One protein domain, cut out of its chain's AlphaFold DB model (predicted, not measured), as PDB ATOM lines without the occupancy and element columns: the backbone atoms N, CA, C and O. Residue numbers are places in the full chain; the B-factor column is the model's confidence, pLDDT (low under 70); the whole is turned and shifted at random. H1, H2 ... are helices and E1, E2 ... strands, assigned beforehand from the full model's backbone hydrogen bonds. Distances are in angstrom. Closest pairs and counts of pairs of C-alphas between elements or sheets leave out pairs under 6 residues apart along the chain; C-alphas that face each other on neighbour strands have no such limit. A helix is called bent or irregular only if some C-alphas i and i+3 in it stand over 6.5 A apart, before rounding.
ATOM      1  N   GLY A   3     -25.898  38.998 -46.268       85.12
ATOM      2  CA  GLY A   3     -24.868  37.991 -46.503       85.12
ATOM      3  C   GLY A   3     -23.588  38.340 -45.750       85.12
ATOM      4  O   GLY A   3     -23.156  39.489 -45.801       85.12
ATOM      5  N   ALA A   4     -22.988  37.365 -45.071       89.00
ATOM      6  CA  ALA A   4     -21.696  37.518 -44.405       89.00
ATOM      7  C   ALA A   4     -20.763  36.346 -44.737       89.00
ATOM      8  O   ALA A   4     -21.195  35.194 -44.656       89.00
ATOM      9  N   PRO A   5     -19.493  36.606 -45.091       89.81
ATOM     10  CA  PRO A   5     -18.526  35.550 -45.332       89.81
ATOM     11  C   PRO A   5     -18.001  34.968 -44.015       89.81
ATOM     12  O   PRO A   5     -17.791  35.682 -43.032       89.81
ATOM     13  N   LEU A   6     -17.730  33.669 -44.032       88.19
ATOM     14  CA  LEU A   6     -16.928  32.981 -43.029       88.19
ATOM     15  C   LEU A   6     -15.527  32.769 -43.597       88.19
ATOM     16  O   LEU A   6     -15.373  32.326 -44.737       88.19
ATOM     17  N   LEU A   7     -14.521  33.147 -42.813       86.00
ATOM     18  CA  LEU A   7     -13.127  33.242 -43.237       86.00
ATOM     19  C   LEU A   7     -12.292  32.255 -42.429       86.00
ATOM     20  O   LEU A   7     -12.433  32.204 -41.211       86.00
ATOM     21  N   ARG A   8     -11.381  31.547 -43.093       79.81
ATOM     22  CA  ARG A   8     -10.337  30.728 -42.471       79.81
ATOM     23  C   ARG A   8      -9.011  31.080 -43.127       79.81
ATOM     24  O   ARG A   8      -8.908  31.049 -44.345       79.81
ATOM     25  N   GLN A   9      -8.017  31.475 -42.331       81.12
ATOM     26  CA  GLN A   9      -6.689  31.883 -42.830       81.12
ATOM     27  C   GLN A   9      -6.728  32.951 -43.947       81.12
ATOM     28  O   GLN A   9      -5.832  33.035 -44.778       81.12
ATOM     29  N   GLY A  10      -7.762  33.799 -43.954       81.81
ATOM     30  CA  GLY A  10      -7.953  34.833 -44.975       81.81
ATOM     31  C   GLY A  10      -8.735  34.385 -46.214       81.81
ATOM     32  O   GLY A  10      -9.098  35.241 -47.015       81.81
ATOM     33  N   GLU A  11      -9.073  33.101 -46.341       79.06
ATOM     34  CA  GLU A  11      -9.891  32.570 -47.434       79.06
ATOM     35  C   GLU A  11     -11.344  32.346 -47.007       79.06
ATOM     36  O   GLU A  11     -11.636  31.953 -45.876       79.06
ATOM     37  N   ILE A  12     -12.282  32.607 -47.919       85.25
ATOM     38  CA  ILE A  12     -13.710  32.381 -47.675       85.25
ATOM     39  C   ILE A  12     -14.009  30.898 -47.895       85.25
ATOM     40  O   ILE A  12     -13.873  30.412 -49.014       85.25
ATOM     41  N   PHE A  13     -14.481  30.204 -46.860       81.44
ATOM     42  CA  PHE A  13     -14.875  28.791 -46.971       81.44
ATOM     43  C   PHE A  13     -16.396  28.583 -46.915       81.44
ATOM     44  O   PHE A  13     -16.893  27.529 -47.305       81.44
ATOM     45  N   ALA A  14     -17.150  29.571 -46.428       85.06
ATOM     46  CA  ALA A  14     -18.607  29.524 -46.361       85.06
ATOM     47  C   ALA A  14     -19.215  30.933 -46.351       85.06
ATOM     48  O   ALA A  14     -18.534  31.926 -46.086       85.06
ATOM     49  N   VAL A  15     -20.519  31.028 -46.619       88.75
ATOM     50  CA  VAL A  15     -21.284  32.282 -46.559       88.75
ATOM     51  C   VAL A  15     -22.572  32.050 -45.776       88.75
ATOM     52  O   VAL A  15     -23.320  31.117 -46.055       88.75
ATOM     53  N   ILE A  16     -22.848  32.925 -44.811       86.50
ATOM     54  CA  ILE A  16     -24.124  32.982 -44.097       86.50
ATOM     55  C   ILE A  16     -25.080  33.857 -44.900       86.50
ATOM     56  O   ILE A  16     -24.762  35.009 -45.192       86.50
ATOM     57  N   LEU A  17     -26.267  33.333 -45.210       88.12
ATOM     58  CA  LEU A  17     -27.324  34.056 -45.915       88.12
ATOM     59  C   LEU A  17     -28.592  34.139 -45.058       88.12
ATOM     60  O   LEU A  17     -29.191  33.127 -44.700       88.12
ATOM     61  N   CYS A  18     -29.039  35.362 -44.771       82.88
ATOM     62  CA  CYS A  18     -30.309  35.639 -44.102       82.88
ATOM     63  C   CYS A  18     -31.320  36.179 -45.122       82.88
ATOM     64  O   CYS A  18     -31.261  37.341 -45.539       82.88
ATOM     65  N   TYR A  19     -32.258  35.325 -45.529       79.31
ATOM     66  CA  TYR A  19     -33.171  35.598 -46.644       79.31
ATOM     67  C   TYR A  19     -34.313  36.569 -46.289       79.31
ATOM     68  O   TYR A  19     -34.685  37.391 -47.124       79.31
ATOM     69  N   GLN A  20     -34.811  36.568 -45.048       82.56
ATOM     70  CA  GLN A  20     -36.021  37.306 -44.637       82.56
ATOM     71  C   GLN A  20     -35.745  38.434 -43.628       82.56
ATOM     72  O   GLN A  20     -36.381  38.522 -42.584       82.56
ATOM     73  N   VAL A  21     -34.784  39.311 -43.922       77.50
ATOM     74  CA  VAL A  21     -34.542  40.511 -43.098       77.50
ATOM     75  C   VAL A  21     -35.551  41.602 -43.487       77.50
ATOM     76  O   VAL A  21     -35.486  42.063 -44.632       77.50
ATOM     77  N   PRO A  22     -36.464  42.035 -42.591       80.19
ATOM     78  CA  PRO A  22     -37.389  43.130 -42.877       80.19
ATOM     79  C   PRO A  22     -36.626  44.417 -43.200       80.19
ATOM     80  O   PRO A  22     -35.612  44.700 -42.566       80.19
ATOM     81  N   PHE A  23     -37.130  45.234 -44.129       74.19
ATOM     82  CA  PHE A  23     -36.466  46.481 -44.544       74.19
ATOM     83  C   PHE A  23     -36.160  47.422 -43.364       74.19
ATOM     84  O   PHE A  23     -35.070  47.971 -43.268       74.19
ATOM     85  N   GLN A  24     -37.086  47.522 -42.411       77.88
ATOM     86  CA  GLN A  24     -36.944  48.279 -41.161       77.88
ATOM     87  C   GLN A  24     -35.773  47.829 -40.269       77.88
ATOM     88  O   GLN A  24     -35.277  48.611 -39.463       77.88
ATOM     89  N   ASN A  25     -35.289  46.597 -40.447       71.25
ATOM     90  CA  ASN A  25     -34.139  46.059 -39.731       71.25
ATOM     91  C   ASN A  25     -32.829  46.247 -40.507       71.25
ATOM     92  O   ASN A  25     -31.791  45.839 -40.014       71.25
ATOM     93  N   LEU A  26     -32.815  46.883 -41.683       76.56
ATOM     94  CA  LEU A  26     -31.579  47.209 -42.410       76.56
ATOM     95  C   LEU A  26     -30.901  48.456 -41.821       76.56
ATOM     96  O   LEU A  26     -30.623  49.434 -42.511       76.56
ATOM     97  N   THR A  27     -30.655  48.428 -40.515       84.44
ATOM     98  CA  THR A  27     -30.006  49.510 -39.774       84.44
ATOM     99  C   THR A  27     -28.529  49.203 -39.545       84.44
ATOM    100  O   THR A  27     -28.095  48.048 -39.592       84.44
ATOM    101  N   LEU A  28     -27.745  50.240 -39.231       84.00
ATOM    102  CA  LEU A  28     -26.349  50.075 -38.816       84.00
ATOM    103  C   LEU A  28     -26.235  49.152 -37.590       84.00
ATOM    104  O   LEU A  28     -25.340  48.316 -37.519       84.00
ATOM    105  N   SER A  29     -27.186  49.247 -36.657       85.00
ATOM    106  CA  SER A  29     -27.243  48.396 -35.467       85.00
ATOM    107  C   SER A  29     -27.441  46.921 -35.816       85.00
ATOM    108  O   SER A  29     -26.776  46.061 -35.244       85.00
ATOM    109  N   TYR A  30     -28.311  46.614 -36.781       83.56
ATOM    110  CA  TYR A  30     -28.507  45.242 -37.245       83.56
ATOM    111  C   TYR A  30     -27.277  44.708 -37.978       83.56
ATOM    112  O   TYR A  30     -26.879  43.571 -37.756       83.56
ATOM    113  N   ARG A  31     -26.611  45.542 -38.789       83.50
ATOM    114  CA  ARG A  31     -25.328  45.178 -39.405       83.50
ATOM    115  C   ARG A  31     -24.278  44.830 -38.347       83.50
ATOM    116  O   ARG A  31     -23.665  43.775 -38.444       83.50
ATOM    117  N   ASN A  32     -24.131  45.659 -37.313       88.25
ATOM    118  CA  ASN A  32     -23.199  45.398 -36.213       88.25
ATOM    119  C   ASN A  32     -23.521  44.083 -35.490       88.25
ATOM    120  O   ASN A  32     -22.610  43.330 -35.153       88.25
ATOM    121  N   LEU A  33     -24.808  43.785 -35.283       86.69
ATOM    122  CA  LEU A  33     -25.239  42.514 -34.709       86.69
ATOM    123  C   LEU A  33     -24.793  41.332 -35.578       86.69
ATOM    124  O   LEU A  33     -24.203  40.389 -35.052       86.69
ATOM    125  N   ILE A  34     -25.038  41.377 -36.891       87.00
ATOM    126  CA  ILE A  34     -24.621  40.279 -37.770       87.00
ATOM    127  C   ILE A  34     -23.095  40.170 -37.846       87.00
ATOM    128  O   ILE A  34     -22.571  39.057 -37.839       87.00
ATOM    129  N   ASP A  35     -22.365  41.285 -37.846       87.25
ATOM    130  CA  ASP A  35     -20.900  41.273 -37.840       87.25
ATOM    131  C   ASP A  35     -20.351  40.603 -36.569       87.25
ATOM    132  O   ASP A  35     -19.438  39.779 -36.648       87.25
ATOM    133  N   VAL A  36     -20.919  40.904 -35.397       90.44
ATOM    134  CA  VAL A  36     -20.549  40.246 -34.132       90.44
ATOM    135  C   VAL A  36     -20.895  38.757 -34.175       90.44
ATOM    136  O   VAL A  36     -20.043  37.927 -33.859       90.44
ATOM    137  N   MET A  37     -22.102  38.402 -34.621       89.44
ATOM    138  CA  MET A  37     -22.529  37.004 -34.758       89.44
ATOM    139  C   MET A  37     -21.606  36.215 -35.692       89.44
ATOM    140  O   MET A  37     -21.156  35.129 -35.341       89.44
ATOM    141  N   THR A  38     -21.258  36.783 -36.846       89.81
ATOM    142  CA  THR A  38     -20.354  36.159 -37.824       89.81
ATOM    143  C   THR A  38     -18.974  35.915 -37.216       89.81
ATOM    144  O   THR A  38     -18.409  34.839 -37.393       89.81
ATOM    145  N   ARG A  39     -18.439  36.866 -36.437       88.56
ATOM    146  CA  ARG A  39     -17.157  36.691 -35.729       88.56
ATOM    147  C   ARG A  39     -17.218  35.591 -34.672       88.56
ATOM    148  O   ARG A  39     -16.273  34.817 -34.559       88.56
ATOM    149  N   LEU A  40     -18.313  35.502 -33.917       91.88
ATOM    150  CA  LEU A  40     -18.509  34.444 -32.919       91.88
ATOM    151  C   LEU A  40     -18.623  33.061 -33.572       91.88
ATOM    152  O   LEU A  40     -18.049  32.094 -33.061       91.88
ATOM    153  N   ILE A  41     -19.311  32.976 -34.713       89.88
ATOM    154  CA  ILE A  41     -19.415  31.753 -35.514       89.88
ATOM    155  C   ILE A  41     -18.038  31.364 -36.059       89.88
ATOM    156  O   ILE A  41     -17.605  30.247 -35.797       89.88
ATOM    157  N   ASN A  42     -17.312  32.282 -36.714       87.19
ATOM    158  CA  ASN A  42     -15.940  32.042 -37.185       87.19
ATOM    159  C   ASN A  42     -15.037  31.548 -36.047       87.19
ATOM    160  O   ASN A  42     -14.410  30.511 -36.181       87.19
ATOM    161  N   SER A  43     -15.036  32.218 -34.888       86.06
ATOM    162  CA  SER A  43     -14.203  31.820 -33.743       86.06
ATOM    163  C   SER A  43     -14.540  30.428 -33.196       86.06
ATOM    164  O   SER A  43     -13.659  29.699 -32.739       86.06
ATOM    165  N   SER A  44     -15.820  30.058 -33.204       85.25
ATOM    166  CA  SER A  44     -16.260  28.737 -32.749       85.25
ATOM    167  C   SER A  44     -15.892  27.656 -33.756       85.25
ATOM    168  O   SER A  44     -15.418  26.595 -33.356       85.25
ATOM    169  N   LEU A  45     -16.050  27.947 -35.048       82.56
ATOM    170  CA  LEU A  45     -15.638  27.059 -36.124       82.56
ATOM    171  C   LEU A  45     -14.119  26.902 -36.179       82.56
ATOM    172  O   LEU A  45     -13.678  25.775 -36.305       82.56
ATOM    173  N   ASP A  46     -13.321  27.953 -35.982       77.31
ATOM    174  CA  ASP A  46     -11.854  27.861 -35.923       77.31
ATOM    175  C   ASP A  46     -11.380  26.900 -34.824       77.31
ATOM    176  O   ASP A  46     -10.493  26.080 -35.054       77.31
ATOM    177  N   ARG A  47     -12.002  26.940 -33.637       72.19
ATOM    178  CA  ARG A  47     -11.704  25.972 -32.564       72.19
ATOM    179  C   ARG A  47     -12.094  24.548 -32.955       72.19
ATOM    180  O   ARG A  47     -11.319  23.623 -32.729       72.19
ATOM    181  N   SER A  48     -13.275  24.374 -33.545       67.56
ATOM    182  CA  SER A  48     -13.730  23.068 -34.031       67.56
ATOM    183  C   SER A  48     -12.874  22.551 -35.185       67.56
ATOM    184  O   SER A  48     -12.625  21.356 -35.253       67.56
ATOM    185  N   PHE A  49     -12.379  23.424 -36.062       65.94
ATOM    186  CA  PHE A  49     -11.442  23.070 -37.120       65.94
ATOM    187  C   PHE A  49     -10.097  22.667 -36.543       65.94
ATOM    188  O   PHE A  49      -9.590  21.646 -36.962       65.94
ATOM    189  N   GLY A  50      -9.575  23.351 -35.523       59.16
ATOM    190  CA  GLY A  50      -8.385  22.879 -34.810       59.16
ATOM    191  C   GLY A  50      -8.569  21.479 -34.208       59.16
ATOM    192  O   GLY A  50      -7.654  20.662 -34.251       59.16
ATOM    193  N   TYR A  51      -9.770  21.165 -33.708       57.84
ATOM    194  CA  TYR A  51     -10.120  19.808 -33.276       57.84
ATOM    195  C   TYR A  51     -10.226  18.828 -34.454       57.84
ATOM    196  O   TYR A  51      -9.714  17.722 -34.358       57.84
ATOM    197  N   ILE A  52     -10.841  19.217 -35.575       56.75
ATOM    198  CA  ILE A  52     -10.926  18.391 -36.790       56.75
ATOM    199  C   ILE A  52      -9.536  18.132 -37.370       56.75
ATOM    200  O   ILE A  52      -9.257  16.996 -37.716       56.75
ATOM    201  N   ASP A  53      -8.665  19.134 -37.441       57.62
ATOM    202  CA  ASP A  53      -7.290  19.029 -37.934       57.62
ATOM    203  C   ASP A  53      -6.460  18.115 -37.006       57.62
ATOM    204  O   ASP A  53      -5.724  17.246 -37.473       57.62
ATOM    205  N   ALA A  54      -6.627  18.239 -35.682       55.97
ATOM    206  CA  ALA A  54      -6.020  17.325 -34.711       55.97
ATOM    207  C   ALA A  54      -6.564  15.890 -34.850       55.97
ATOM    208  O   ALA A  54      -5.799  14.932 -34.791       55.97
ATOM    209  N   VAL A  55      -7.867  15.736 -35.103       58.22
ATOM    210  CA  VAL A  55      -8.499  14.445 -35.413       58.22
ATOM    211  C   VAL A  55      -8.061  13.922 -36.783       58.22
ATOM    212  O   VAL A  55      -7.988  12.714 -36.951       58.22
ATOM    213  N   GLN A  56      -7.733  14.772 -37.761       55.47
ATOM    214  CA  GLN A  56      -7.190  14.346 -39.054       55.47
ATOM    215  C   GLN A  56      -5.791  13.746 -38.888       55.47
ATOM    216  O   GLN A  56      -5.547  12.664 -39.415       55.47
ATOM    217  N   LEU A  57      -4.917  14.373 -38.091       57.91
ATOM    218  CA  LEU A  57      -3.617  13.797 -37.710       57.91
ATOM    219  C   LEU A  57      -3.763  12.485 -36.923       57.91
ATOM    220  O   LEU A  57      -2.915  11.592 -37.013       57.91
ATOM    221  N   ASP A  58      -4.833  12.356 -36.140       69.12
ATOM    222  CA  ASP A  58      -5.106  11.139 -35.383       69.12
ATOM    223  C   ASP A  58      -5.679  10.021 -36.263       69.12
ATOM    224  O   ASP A  58      -5.337   8.855 -36.089       69.12
ATOM    225  N   ARG A  59      -6.480  10.375 -37.269       78.06
ATOM    226  CA  ARG A  59      -7.246   9.438 -38.092       78.06
ATOM    227  C   ARG A  59      -6.513   8.944 -39.334       78.06
ATOM    228  O   ARG A  59      -6.744   7.805 -39.730       78.06
ATOM    229  N   TYR A  60      -5.676   9.768 -39.955       83.19
ATOM    230  CA  TYR A  60      -5.066   9.473 -41.251       83.19
ATOM    231  C   TYR A  60      -3.551   9.259 -41.157       83.19
ATOM    232  O   TYR A  60      -2.893   9.721 -40.221       83.19
TER     233      TYR A  60
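AT A GLANCE: This is residues 3 to 60 of the 161 residues of an uncharacterized protein of Exiguobacterium sp. AM39-5BH (UniProt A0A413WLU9). One long helix, H1, makes the length of this rod, and a small two-stranded hairpin of E1 and E2 packs on one side of it, on residues 31 to 49, mainly through E1. Both ends of the rod stick out beyond the hairpin: residues 50 to 60 at one end, and residues 22 to 29, where the link folds back into the helix, at the other. The printed part has 58 residues, with two named strands and then one named helix along the chain; the sheet has the order E1 - E2 and is antiparallel, and the class is mixed, helices and strands. The whole is loose, with a radius of gyration of the C-alphas of 14.9 A, and the C-alphas span 50 by 18 by 17 A.

HOW THE PARTS SIT: Start at the first printed residue with E1, residues 3 to 8, and go on through a tight link of 2 residues to E2, residues 11 to 18. E1 and E2 form a hairpin of antiparallel neighbours, with 153 degrees between their N-to-C directions. Look at N 6 and O 14, 2.8 A apart, and at N 16 and O 4, also 2.8 A apart: both pairs are within hydrogen-bond range. The C-alphas of Pro 5 and Val 15 face each other at 4.4 A. A short link of 9 residues then leads to H1, residues 28 to 59. E1 and H1 have 9 pairs of C-alphas within 8 A, the closest being those of Leu 6 and Asn 42, 6.0 A apart. E2 and H1 have 1 such pair, the C-alphas of Ile 16 and Thr 38, 8.0 A apart. In H1 every O i to N i+4 pair is within hydrogen-bond range.

IN THESE COORDINATES: Find C-alpha 3 at (-24.868, 37.991, -46.503); from there E1 runs 16.7 A to the C-alpha of Arg 8. E2 goes from Glu 11 to Cys 18, 20.9 A between its first and last C-alphas. Find C-alpha 28 at (-26.349, 50.075, -38.816), where H1 begins; it runs 44.9 A to C-alpha 59 at (-7.246, 9.438, -38.092) and is not bent.

THE WHOLE: The two C-alphas farthest apart are those of Gln 24 and Tyr 60, at 50.2 A. Without residues 22 to 29 and 50 to 60, which stand free, the body has 39 residues and spans 29 by 15 by 15 A. The printed part has no cut, and neither of its links is long. The mean pLDDT of the printed part is 79.3; look at residues 48 to 58 for the model's low confidence, under 70.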